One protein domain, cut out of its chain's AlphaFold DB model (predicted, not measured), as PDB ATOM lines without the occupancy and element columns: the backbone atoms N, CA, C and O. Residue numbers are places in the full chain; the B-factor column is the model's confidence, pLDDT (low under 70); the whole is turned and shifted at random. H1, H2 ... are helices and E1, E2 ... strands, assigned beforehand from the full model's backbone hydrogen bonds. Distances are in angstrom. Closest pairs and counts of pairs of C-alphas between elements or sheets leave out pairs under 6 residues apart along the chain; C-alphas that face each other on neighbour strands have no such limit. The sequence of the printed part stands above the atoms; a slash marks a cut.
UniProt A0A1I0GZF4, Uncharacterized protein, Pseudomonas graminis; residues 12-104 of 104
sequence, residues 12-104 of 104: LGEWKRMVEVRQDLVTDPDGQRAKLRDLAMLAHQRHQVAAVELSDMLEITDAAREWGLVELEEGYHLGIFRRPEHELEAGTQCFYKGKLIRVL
ATOM      1  N   LEU A  12     143.838 109.937  92.236       98.31
ATOM      2  CA  LEU A  12     143.354 108.741  92.929       98.31
ATOM      3  C   LEU A  12     144.382 107.607  92.877       98.31
ATOM      4  O   LEU A  12     144.649 106.973  93.901       98.31
ATOM      5  N   GLY A  13     144.966 107.343  91.706       98.12
ATOM      6  CA  GLY A  13     146.016 106.332  91.563       98.12
ATOM      7  C   GLY A  13     147.251 106.664  92.393       98.12
ATOM      8  O   GLY A  13     147.801 105.792  93.071       98.12
ATOM      9  N   GLU A  14     147.659 107.933  92.412       97.88
ATOM     10  CA  GLU A  14     148.777 108.378  93.238       97.88
ATOM     11  C   GLU A  14     148.468 108.286  94.739       97.88
ATOM     12  O   GLU A  14     149.313 107.797  95.489       97.88
ATOM     13  N   TRP A  15     147.254 108.647  95.170       98.25
ATOM     14  CA  TRP A  15     146.807 108.486  96.557       98.25
ATOM     15  C   TRP A  15     146.869 107.020  97.004       98.25
ATOM     16  O   TRP A  15     147.508 106.714  98.010       98.25
ATOM     17  N   LYS A  16     146.296 106.100  96.208       98.25
ATOM     18  CA  LYS A  16     146.305 104.648  96.482       98.25
ATOM     19  C   LYS A  16     147.718 104.094  96.597       98.25
ATOM     20  O   LYS A  16     147.990 103.255  97.444       98.25
ATOM     21  N   ARG A  17     148.630 104.558  95.743       97.56
ATOM     22  CA  ARG A  17     150.037 104.163  95.816       97.56
ATOM     23  C   ARG A  17     150.681 104.692  97.092       97.56
ATOM     24  O   ARG A  17     151.379 103.943  97.760       97.56
ATOM     25  N   MET A  18     150.501 105.978  97.392       96.69
ATOM     26  CA  MET A  18     151.209 106.662  98.477       96.69
ATOM     27  C   MET A  18     150.784 106.194  99.866       96.69
ATOM     28  O   MET A  18     151.648 106.062 100.729       96.69
ATOM     29  N   VAL A  19     149.499 105.905 100.074       97.12
ATOM     30  CA  VAL A  19     148.991 105.435 101.374       97.12
ATOM     31  C   VAL A  19     149.550 104.060 101.768       97.12
ATOM     32  O   VAL A  19     149.579 103.714 102.941       97.12
ATOM     33  N   GLU A  20     150.078 103.304 100.804       96.12
ATOM     34  CA  GLU A  20     150.724 102.006 101.025       96.12
ATOM     35  C   GLU A  20     152.253 102.114 101.227       96.12
ATOM     36  O   GLU A  20     152.916 101.135 101.588       96.12
ATOM     37  N   VAL A  21     152.863 103.291 101.014       95.44
ATOM     38  CA  VAL A  21     154.320 103.476 101.161       95.44
ATOM     39  C   VAL A  21     154.679 103.695 102.630       95.44
ATOM     40  O   VAL A  21     154.913 104.811 103.089       95.44
ATOM     41  N   ARG A  22     154.789 102.590 103.370       92.50
ATOM     42  CA  ARG A  22     155.118 102.571 104.807       92.50
ATOM     43  C   ARG A  22     156.345 103.398 105.178       92.50
ATOM     44  O   ARG A  22     156.307 104.143 106.148       92.50
ATOM     45  N   GLN A  23     157.424 103.290 104.400       89.38
ATOM     46  CA  GLN A  23     158.654 104.045 104.661       89.38
ATOM     47  C   GLN A  23     158.378 105.553 104.718       89.38
ATOM     48  O   GLN A  23     158.836 106.239 105.626       89.38
ATOM     49  N   ASP A  24     157.620 106.072 103.762       89.38
ATOM     50  CA  ASP A  24     157.292 107.490 103.683       89.38
ATOM     51  C   ASP A  24     156.392 107.914 104.853       89.38
ATOM     52  O   ASP A  24     156.610 108.977 105.432       89.38
ATOM     53  N   LEU A  25     155.429 107.065 105.227       92.06
ATOM     54  CA  LEU A  25     154.513 107.304 106.346       92.06
ATOM     55  C   LEU A  25     155.219 107.356 107.703       92.06
ATOM     56  O   LEU A  25     154.829 108.164 108.534       92.06
ATOM     57  N   VAL A  26     156.252 106.540 107.929       90.94
ATOM     58  CA  VAL A  26     157.035 106.573 109.181       90.94
ATOM     59  C   VAL A  26     158.032 107.735 109.187       90.94
ATOM     60  O   VAL A  26     158.296 108.335 110.224       90.94
ATOM     61  N   THR A  27     158.615 108.059 108.029       86.12
ATOM     62  CA  THR A  27     159.730 109.017 107.956       86.12
ATOM     63  C   THR A  27     159.303 110.483 108.015       86.12
ATOM     64  O   THR A  27     160.055 111.311 108.533       86.12
ATOM     65  N   ASP A  28     158.117 110.805 107.497       88.44
ATOM     66  CA  ASP A  28     157.511 112.140 107.542       88.44
ATOM     67  C   ASP A  28     155.972 112.024 107.616       88.44
ATOM     68  O   ASP A  28     155.283 112.342 106.638       88.44
ATOM     69  N   PRO A  29     155.407 111.544 108.748       92.19
ATOM     70  CA  PRO A  29     153.971 111.271 108.856       92.19
ATOM     71  C   PRO A  29     153.106 112.497 108.531       92.19
ATOM     72  O   PRO A  29     152.140 112.409 107.772       92.19
ATOM     73  N   ASP A  30     153.477 113.668 109.054       94.56
ATOM     74  CA  ASP A  30     152.733 114.912 108.839       94.56
ATOM     75  C   ASP A  30     152.855 115.425 107.396       94.56
ATOM     76  O   ASP A  30     151.859 115.855 106.800       94.56
ATOM     77  N   GLY A  31     154.049 115.358 106.800       92.44
ATOM     78  CA  GLY A  31     154.241 115.747 105.407       92.44
ATOM     79  C   GLY A  31     153.530 114.810 104.432       92.44
ATOM     80  O   GLY A  31     152.985 115.276 103.428       92.44
ATOM     81  N   GLN A  32     153.463 113.509 104.727       95.06
ATOM     82  CA  GLN A  32     152.683 112.564 103.924       95.06
ATOM     83  C   GLN A  32     151.182 112.770 104.076       95.06
ATOM     84  O   GLN A  32     150.478 112.791 103.065       95.06
ATOM     85  N   ARG A  33     150.691 113.026 105.293       97.19
ATOM     86  CA  ARG A  33     149.288 113.385 105.525       97.19
ATOM     87  C   ARG A  33     148.861 114.576 104.671       97.19
ATOM     88  O   ARG A  33     147.812 114.538 104.033       97.19
ATOM     89  N   ALA A  34     149.676 115.631 104.630       97.25
ATOM     90  CA  ALA A  34     149.379 116.815 103.826       97.25
ATOM     91  C   ALA A  34     149.253 116.477 102.329       97.25
ATOM     92  O   ALA A  34     148.288 116.891 101.688       97.25
ATOM     93  N   LYS A  35     150.180 115.673 101.789       96.50
ATOM     94  CA  LYS A  35     150.149 115.240 100.380       96.50
ATOM     95  C   LYS A  35     148.937 114.361 100.073       96.50
ATOM     96  O   LYS A  35     148.259 114.600  99.079       96.50
ATOM     97  N   LEU A  36     148.653 113.370 100.919       98.19
ATOM     98  CA  LEU A  36     147.507 112.470 100.764       98.19
ATOM     99  C   LEU A  36     146.182 113.238 100.817       98.19
ATOM    100  O   LEU A  36     145.324 113.030  99.962       98.19
ATOM    101  N   ARG A  37     146.040 114.197 101.739       98.44
ATOM    102  CA  ARG A  37     144.867 115.080 101.795       98.44
ATOM    103  C   ARG A  37     144.691 115.855 100.490       98.44
ATOM    104  O   ARG A  37     143.589 115.905  99.953       98.44
ATOM    105  N   ASP A  38     145.760 116.455  99.972       98.12
ATOM    106  CA  ASP A  38     145.694 117.241  98.738       98.12
ATOM    107  C   ASP A  38     145.335 116.366  97.524       98.12
ATOM    108  O   ASP A  38     144.537 116.781  96.683       98.12
ATOM    109  N   LEU A  39     145.855 115.134  97.456       98.44
ATOM    110  CA  LEU A  39     145.491 114.160  96.423       98.44
ATOM    111  C   LEU A  39     144.026 113.721  96.529       98.44
ATOM    112  O   LEU A  39     143.347 113.664  95.507       98.44
ATOM    113  N   ALA A  40     143.518 113.466  97.738       98.50
ATOM    114  CA  ALA A  40     142.116 113.108  97.958       98.50
ATOM    115  C   ALA A  40     141.173 114.239  97.519       98.50
ATOM    116  O   ALA A  40     140.234 114.017  96.751       98.50
ATOM    117  N   MET A  41     141.479 115.477  97.921       98.38
ATOM    118  CA  MET A  41     140.731 116.664  97.499       98.38
ATOM    119  C   MET A  41     140.758 116.843  95.976       98.38
ATOM    120  O   MET A  41     139.725 117.131  95.370       98.38
ATOM    121  N   LEU A  42     141.919 116.638  95.343       98.00
ATOM    122  CA  LEU A  42     142.066 116.754  93.893       98.00
ATOM    123  C   LEU A  42     141.325 115.638  93.140       98.00
ATOM    124  O   LEU A  42     140.708 115.911  92.110       98.00
ATOM    125  N   ALA A  43     141.340 114.405  93.651       98.25
ATOM    126  CA  ALA A  43     140.583 113.283  93.096       98.25
ATOM    127  C   ALA A  43     139.073 113.564  93.118       98.25
ATOM    128  O   ALA A  43     138.392 113.361  92.110       98.25
ATOM    129  N   HIS A  44     138.560 114.110  94.225       98.44
ATOM    130  CA  HIS A  44     137.158 114.515  94.318       98.44
ATOM    131  C   HIS A  44     136.823 115.672  93.368       98.44
ATOM    132  O   HIS A  44     135.840 115.605  92.631       98.44
ATOM    133  N   GLN A  45     137.672 116.706  93.316       97.88
ATOM    134  CA  GLN A  45     137.501 117.841  92.404       97.88
ATOM    135  C   GLN A  45     137.463 117.405  90.931       97.88
ATOM    136  O   GLN A  45     136.781 118.025  90.118       97.88
ATOM    137  N   ARG A  46     138.189 116.337  90.582       97.38
ATOM    138  CA  ARG A  46     138.215 115.744  89.238       97.38
ATOM    139  C   ARG A  46     137.172 114.646  89.026       97.38
ATOM    140  O   ARG A  46     137.226 113.962  88.009       97.38
ATOM    141  N   HIS A  47     136.236 114.479  89.958       97.81
ATOM    142  CA  HIS A  47     135.166 113.483  89.892       97.81
ATOM    143  C   HIS A  47     135.659 112.031  89.763       97.81
ATOM    144  O   HIS A  47     134.938 111.181  89.245       97.81
ATOM    145  N   GLN A  48     136.871 111.726  90.241       98.56
ATOM    146  CA  GLN A  48     137.356 110.344  90.333       98.56
ATOM    147  C   GLN A  48     136.703 109.582  91.494       98.56
ATOM    148  O   GLN A  48     136.692 108.355  91.479       98.56
ATOM    149  N   VAL A  49     136.183 110.315  92.484       98.38
ATOM    150  CA  VAL A  49     135.497 109.793  93.670       98.38
ATOM    151  C   VAL A  49     134.331 110.700  94.074       98.38
ATOM    152  O   VAL A  49     134.373 111.927  93.906       98.38
ATOM    153  N   ALA A  50     133.284 110.104  94.631       98.50
ATOM    154  CA  ALA A  50     132.145 110.790  95.224       98.50
ATOM    155  C   ALA A  50     132.492 111.403  96.595       98.50
ATOM    156  O   ALA A  50     133.543 111.147  97.175       98.50
ATOM    157  N   ALA A  51     131.586 112.220  97.140       98.12
ATOM    158  CA  ALA A  51     131.793 112.867  98.439       98.12
ATOM    159  C   ALA A  51     131.913 111.865  99.605       98.12
ATOM    160  O   ALA A  51     132.664 112.112 100.542       98.12
ATOM    161  N   VAL A  52     131.197 110.734  99.537       97.81
ATOM    162  CA  VAL A  52     131.302 109.661 100.541       97.81
ATOM    163  C   VAL A  52     132.690 109.017 100.519       97.81
ATOM    164  O   VAL A  52     133.342 108.937 101.548       97.81
ATOM    165  N   GLU A  53     133.194 108.693  99.328       98.56
ATOM    166  CA  GLU A  53     134.533 108.128  99.140       98.56
ATOM    167  C   GLU A  53     135.633 109.129  99.528       98.56
ATOM    168  O   GLU A  53     136.660 108.734 100.068       98.56
ATOM    169  N   LEU A  54     135.423 110.436  99.309       98.69
ATOM    170  CA  LEU A  54     136.332 111.468  99.814       98.69
ATOM    171  C   LEU A  54     136.425 111.436 101.347       98.69
ATOM    172  O   LEU A  54     137.528 111.567 101.873       98.69
ATOM    173  N   SER A  55     135.300 111.277 102.055       98.56
ATOM    174  CA  SER A  55     135.305 111.163 103.521       98.56
ATOM    175  C   SER A  55     136.181 109.992 103.960       98.56
ATOM    176  O   SER A  55     137.119 110.193 104.730       98.56
ATOM    177  N   ASP A  56     135.965 108.814 103.369       98.62
ATOM    178  CA  ASP A  56     136.748 107.609 103.662       98.62
ATOM    179  C   ASP A  56     138.243 107.820 103.371       98.62
ATOM    180  O   ASP A  56     139.106 107.461 104.170       98.62
ATOM    181  N   MET A  57     138.585 108.456 102.245       98.62
ATOM    182  CA  MET A  57     139.979 108.759 101.898       98.62
ATOM    183  C   MET A  57     140.650 109.689 102.917       98.62
ATOM    184  O   MET A  57     141.836 109.522 103.218       98.62
ATOM    185  N   LEU A  58     139.930 110.681 103.443       98.69
ATOM    186  CA  LEU A  58     140.460 111.588 104.464       98.69
ATOM    187  C   LEU A  58     140.640 110.873 105.807       98.69
ATOM    188  O   LEU A  58     141.673 111.051 106.450       98.69
ATOM    189  N   GLU A  59     139.703 110.006 106.183       98.69
ATOM    190  CA  GLU A  59     139.811 109.175 107.388       98.69
ATOM    191  C   GLU A  59     141.003 108.214 107.309       98.69
ATOM    192  O   GLU A  59     141.801 108.135 108.243       98.69
ATOM    193  N   ILE A  60     141.195 107.542 106.170       98.56
ATOM    194  CA  ILE A  60     142.356 106.670 105.941       98.56
ATOM    195  C   ILE A  60     143.657 107.482 105.969       98.56
ATOM    196  O   ILE A  60     144.661 107.023 106.511       98.56
ATOM    197  N   THR A  61     143.655 108.698 105.413       98.44
ATOM    198  CA  THR A  61     144.819 109.598 105.448       98.44
ATOM    199  C   THR A  61     145.222 109.939 106.886       98.44
ATOM    200  O   THR A  61     146.412 109.944 107.209       98.44
ATOM    201  N   ASP A  62     144.245 110.199 107.755       98.44
ATOM    202  CA  ASP A  62     144.487 110.473 109.171       98.44
ATOM    203  C   ASP A  62     144.945 109.214 109.917       98.44
ATOM    204  O   ASP A  62     145.936 109.262 110.645       98.44
ATOM    205  N   ALA A  63     144.320 108.063 109.659       98.31
ATOM    206  CA  ALA A  63     144.731 106.785 110.239       98.31
ATOM    207  C   ALA A  63     146.169 106.391 109.850       98.31
ATOM    208  O   ALA A  63     146.935 105.932 110.697       98.31
ATOM    209  N   ALA A  64     146.571 106.612 108.595       97.75
ATOM    210  CA  ALA A  64     147.928 106.339 108.120       97.75
ATOM    211  C   ALA A  64     148.978 107.216 108.822       97.75
ATOM    212  O   ALA A  64     150.082 106.755 109.118       97.75
ATOM    213  N   ARG A  65     148.627 108.473 109.121       97.12
ATOM    214  CA  ARG A  65     149.474 109.394 109.886       97.12
ATOM    215  C   ARG A  65     149.619 108.949 111.340       97.12
ATOM    216  O   ARG A  65     150.739 108.925 111.841       97.12
ATOM    217  N   GLU A  66     148.523 108.573 112.000       98.00
ATOM    218  CA  GLU A  66     148.572 108.038 113.370       98.00
ATOM    219  C   GLU A  66     149.411 106.755 113.444       98.00
ATOM    220  O   GLU A  66     150.279 106.638 114.306       98.00
ATOM    221  N   TRP A  67     149.237 105.836 112.489       97.25
ATOM    222  CA  TRP A  67     150.074 104.639 112.389       97.25
ATOM    223  C   TRP A  67     151.561 104.992 112.241       97.25
ATOM    224  O   TRP A  67     152.390 104.484 112.990       97.25
ATOM    225  N   GLY A  68     151.905 105.916 111.336       94.81
ATOM    226  CA  GLY A  68     153.291 106.349 111.136       94.81
ATOM    227  C   GLY A  68     153.935 106.952 112.389       94.81
ATOM    228  O   GLY A  68     155.121 106.734 112.632       94.81
ATOM    229  N   LEU A  69     153.162 107.676 113.209       93.31
ATOM    230  CA  LEU A  69     153.632 108.219 114.487       93.31
ATOM    231  C   LEU A  69     153.897 107.125 115.524       93.31
ATOM    232  O   LEU A  69     154.928 107.179 116.194       93.31
ATOM    233  N   VAL A  70     153.006 106.135 115.625       95.50
ATOM    234  CA  VAL A  70     153.182 104.982 116.522       95.50
ATOM    235  C   VAL A  70     154.430 104.192 116.138       95.50
ATOM    236  O   VAL A  70     155.285 103.959 116.983       95.50
ATOM    237  N   GLU A  71     154.604 103.860 114.860       93.25
ATOM    238  CA  GLU A  71     155.779 103.114 114.379       93.25
ATOM    239  C   GLU A  71     157.088 103.880 114.602       93.25
ATOM    240  O   GLU A  71     158.126 103.298 114.924       93.25
ATOM    241  N   LEU A  72     157.056 105.207 114.446       88.12
ATOM    242  CA  LEU A  72     158.207 106.054 114.735       88.12
ATOM    243  C   LEU A  72     158.556 106.015 116.230       88.12
ATOM    244  O   LEU A  72     159.731 105.881 116.582       88.12
ATOM    245  N   GLU A  73     157.555 106.120 117.105       89.00
ATOM    246  CA  GLU A  73     157.727 106.015 118.557       89.00
ATOM    247  C   GLU A  73     158.250 104.632 118.973       89.00
ATOM    248  O   GLU A  73     159.228 104.546 119.723       89.00
ATOM    249  N   GLU A  74     157.679 103.556 118.433       90.19
ATOM    250  CA  GLU A  74     158.134 102.183 118.665       90.19
ATOM    251  C   GLU A  74     159.570 101.972 118.179       90.19
ATOM    252  O   GLU A  74     160.385 101.377 118.887       90.19
ATOM    253  N   GLY A  75     159.934 102.525 117.020       87.81
ATOM    254  CA  GLY A  75     161.302 102.480 116.509       87.81
ATOM    255  C   GLY A  75     162.317 103.135 117.453       87.81
ATOM    256  O   GLY A  75     163.434 102.628 117.601       87.81
ATOM    257  N   TYR A  76     161.938 104.216 118.145       85.00
ATOM    258  CA  TYR A  76     162.760 104.790 119.218       85.00
ATOM    259  C   TYR A  76     162.788 103.901 120.465       85.00
ATOM    260  O   TYR A  76     163.855 103.724 121.055       85.00
ATOM    261  N   HIS A  77     161.647 103.341 120.869       86.81
ATOM    262  CA  HIS A  77     161.547 102.481 122.052       86.81
ATOM    263  C   HIS A  77     162.389 101.202 121.919       86.81
ATOM    264  O   HIS A  77     163.070 100.802 122.861       86.81
ATOM    265  N   LEU A  78     162.394 100.596 120.731       87.38
ATOM    266  CA  LEU A  78     163.158  99.387 120.409       87.38
ATOM    267  C   LEU A  78     164.649  99.660 120.140       87.38
ATOM    268  O   LEU A  78     165.415  98.719 119.940       87.38
ATOM    269  N   GLY A  79     165.075 100.927 120.108       83.94
ATOM    270  CA  GLY A  79     166.458 101.310 119.816       83.94
ATOM    271  C   GLY A  79     166.868 101.151 118.346       83.94
ATOM    272  O   GLY A  79     168.060 101.190 118.044       83.94
ATOM    273  N   ILE A  80     165.905 100.993 117.432       83.50
ATOM    274  CA  ILE A  80     166.139 100.984 115.977       83.50
ATOM    275  C   ILE A  80     166.566 102.383 115.519       83.50
ATOM    276  O   ILE A  80     167.509 102.530 114.738       83.50
ATOM    277  N   PHE A  81     165.899 103.410 116.048       81.38
ATOM    278  CA  PHE A  81     166.261 104.809 115.859       81.38
ATOM    279  C   PHE A  81     166.853 105.377 117.145       81.38
ATOM    280  O   PHE A  81     166.347 105.130 118.241       81.38
ATOM    281  N   ARG A  82     167.890 106.209 117.025       79.31
ATOM    282  CA  ARG A  82     168.327 107.061 118.139       79.31
ATOM    283  C   ARG A  82     167.891 108.495 117.936       79.31
ATOM    284  O   ARG A  82     167.926 109.031 116.829       79.31
ATOM    285  N   ARG A  83     167.521 109.131 119.042       70.31
ATOM    286  CA  ARG A  83     167.259 110.564 119.062       70.31
ATOM    287  C   ARG A  83     168.576 111.329 118.882       70.31
ATOM    288  O   ARG A  83     169.581 110.924 119.463       70.31
ATOM    289  N   PRO A  84     168.582 112.428 118.112       64.38
ATOM    290  CA  PRO A  84     169.789 113.218 117.861       64.38
ATOM    291  C   PRO A  84     170.340 113.926 119.111       64.38
ATOM    292  O   PRO A  84     171.458 114.423 119.079       64.38
ATOM    293  N   GLU A  85     169.573 113.970 120.203       66.25
ATOM    294  CA  GLU A  85     170.006 114.440 121.529       66.25
ATOM    295  C   GLU A  85     170.918 113.456 122.286       66.25
ATOM    296  O   GLU A  85     171.463 113.809 123.329       66.25
ATOM    297  N   HIS A  86     171.123 112.244 121.762       65.31
ATOM    298  CA  HIS A  86     172.086 111.273 122.287       65.31
ATOM    299  C   HIS A  86     173.365 111.244 121.440       65.31
ATOM    300  O   HIS A  86     173.324 111.551 120.248       65.31
ATOM    301  N   GLU A  87     174.495 110.827 122.027       65.12
ATOM    302  CA  GLU A  87     175.698 110.510 121.245       65.12
ATOM    303  C   GLU A  87     175.353 109.453 120.188       65.12
ATOM    304  O   GLU A  87     174.891 108.348 120.492       65.12
ATOM    305  N   LEU A  88     175.530 109.824 118.921       70.38
ATOM    306  CA  LEU A  88     175.261 108.951 117.792       70.38
ATOM    307  C   LEU A  88     176.559 108.234 117.419       70.38
ATOM    308  O   LEU A  88     177.466 108.827 116.841       70.38
ATOM    309  N   GLU A  89     176.641 106.950 117.748       71.19
ATOM    310  CA  GLU A  89     177.734 106.087 117.299       71.19
ATOM    311  C   GLU A  89     177.677 105.874 115.777       71.19
ATOM    312  O   GLU A  89     176.593 105.889 115.175       71.19
ATOM    313  N   ALA A  90     178.830 105.616 115.155       71.06
ATOM    314  CA  ALA A  90     178.904 105.253 113.743       71.06
ATOM    315  C   ALA A  90     177.991 104.052 113.438       71.06
ATOM    316  O   ALA A  90     177.958 103.056 114.161       71.06
ATOM    317  N   GLY A  91     177.212 104.158 112.366       69.62
ATOM    318  CA  GLY A  91     176.210 103.175 111.964       69.62
ATOM    319  C   GLY A  91     174.802 103.406 112.519       69.62
ATOM    320  O   GLY A  91     173.883 102.752 112.019       69.62
ATOM    321  N   THR A  92     174.611 104.336 113.465       77.19
ATOM    322  CA  THR A  92     173.300 104.679 114.048       77.19
ATOM    323  C   THR A  92     172.349 105.259 113.000       77.19
ATOM    324  O   THR A  92     172.743 106.115 112.204       77.19
ATOM    325  N   GLN A  93     171.087 104.824 113.020       73.62
ATOM    326  CA  GLN A  93     170.008 105.439 112.245       73.62
ATOM    327  C   GLN A  93     169.284 106.485 113.099       73.62
ATOM    328  O   GLN A  93     168.893 106.206 114.235       73.62
ATOM    329  N   CYS A  94     169.102 107.694 112.571       75.25
ATOM    330  CA  CYS A  94     168.337 108.744 113.239       75.25
ATOM    331  C   CYS A  94     167.561 109.608 112.242       75.25
ATOM    332  O   CYS A  94     167.886 109.671 111.054       75.25
ATOM    333  N   PHE A  95     166.534 110.295 112.741       72.75
ATOM    334  CA  PHE A  95     165.804 111.297 111.977       72.75
ATOM    335  C   PHE A  95     166.378 112.687 112.238       72.75
ATOM    336  O   PHE A  95     166.336 113.192 113.359       72.75
ATOM    337  N   TYR A  96     166.889 113.333 111.190       70.31
ATOM    338  CA  TYR A  96     167.383 114.707 111.248       70.31
ATOM    339  C   TYR A  96     166.701 115.557 110.180       70.31
ATOM    340  O   TYR A  96     166.770 115.248 108.990       70.31
ATOM    341  N   LYS A  97     166.033 116.640 110.603       71.31
ATOM    342  CA  LYS A  97     165.281 117.551 109.715       71.31
ATOM    343  C   LYS A  97     164.322 116.811 108.760       71.31
ATOM    344  O   LYS A  97     164.291 117.106 107.568       71.31
ATOM    345  N   GLY A  98     163.579 115.828 109.278       66.81
ATOM    346  CA  GLY A  98     162.607 115.051 108.495       66.81
ATOM    347  C   GLY A  98     163.229 114.065 107.500       66.81
ATOM    348  O   GLY A  98     162.583 113.672 106.536       66.81
ATOM    349  N   LYS A  99     164.503 113.693 107.676       70.19
ATOM    350  CA  LYS A  99     165.173 112.682 106.852       70.19
ATOM    351  C   LYS A  99     165.783 111.599 107.724       70.19
ATOM    352  O   LYS A  99     166.465 111.915 108.698       70.19
ATOM    353  N   LEU A 100     165.585 110.345 107.328       77.50
ATOM    354  CA  LEU A 100     166.329 109.218 107.877       77.50
ATOM    355  C   LEU A 100     167.776 109.304 107.384       77.50
ATOM    356  O   LEU A 100     168.032 109.291 106.177       77.50
ATOM    357  N   ILE A 101     168.716 109.412 108.314       79.19
ATOM    358  CA  ILE A 101     170.150 109.424 108.036       79.19
ATOM    359  C   ILE A 101     170.830 108.286 108.791       79.19
ATOM    360  O   ILE A 101     170.404 107.894 109.877       79.19
ATOM    361  N   ARG A 102     171.911 107.766 108.206       77.06
ATOM    362  CA  ARG A 102     172.837 106.861 108.884       77.06
ATOM    363  C   ARG A 102     174.115 107.625 109.188       77.06
ATOM    364  O   ARG A 102     174.703 108.199 108.273       77.06
ATOM    365  N   VAL A 103     174.522 107.642 110.452       74.69
ATOM    366  CA  VAL A 103     175.794 108.246 110.865       74.69
ATOM    367  C   VAL A 103     176.933 107.384 110.319       74.69
ATOM    368  O   VAL A 103     176.899 106.163 110.480       74.69
ATOM    369  N   LEU A 104     177.873 108.008 109.604       72.88
ATOM    370  CA  LEU A 104     179.035 107.350 108.997       72.88
ATOM    371  C   LEU A 104     180.202 107.275 109.980       72.88
ATOM    372  O   LEU A 104     180.390 108.262 110.724       72.88
TER     373      LEU A 104
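AT A GLANCE: This is residues 12 to 104 of the 104 residues of an uncharacterized protein of Pseudomonas graminis (UniProt A0A1I0GZF4). A long helical hairpin, H3 and H4, forms a rod, with H1 side by side with H3, short H2 packed on H4, and a small strand hairpin, E1 and E2, at one end. The printed part has 93 residues, with four named helices, then two antiparallel strands, order E1 - E2. It is mostly helix and loose, radius of gyration of the C-alphas 16.0 A, spanning 51 by 21 by 17 A.

IN THESE COORDINATES: H1, residues 12 to 19, begins at C-alpha 12 (143.354, 108.741, 92.929). H2 is residues 22 to 27, H3 29 to 45, 24.2 A, and H4 51 to 77, 39.4 A. E1 is 93 to 96; E2, 99 to 102, ends at C-alpha 102 (172.837, 106.861, 108.884).

HOW THE PARTS SIT: H1 touches H3 at residues 36 to 43 alone, opposite ways; closest C-alphas Leu 12 and Ala 43, 5.3 A. H3 and H4 touch at a shallow tilt of 10 degrees, opposite ways; closest C-alphas Pro 29 and Arg 65, 5.0 A. H2 touches H4 at residues 64 to 72 alone, at a steep tilt of 62 degrees; closest C-alphas Val 26 and Gly 68, 4.2 A. In E1 and E2, N 94 and O 101 are 3.0 A apart, within hydrogen-bond range. In the four helices every O i to N i+4 pair is within range.

THE WHOLE: The printed part has no cut. The H4 to E1 link is long. Residues 84 to 87, 91 and 98 have pLDDT under 70.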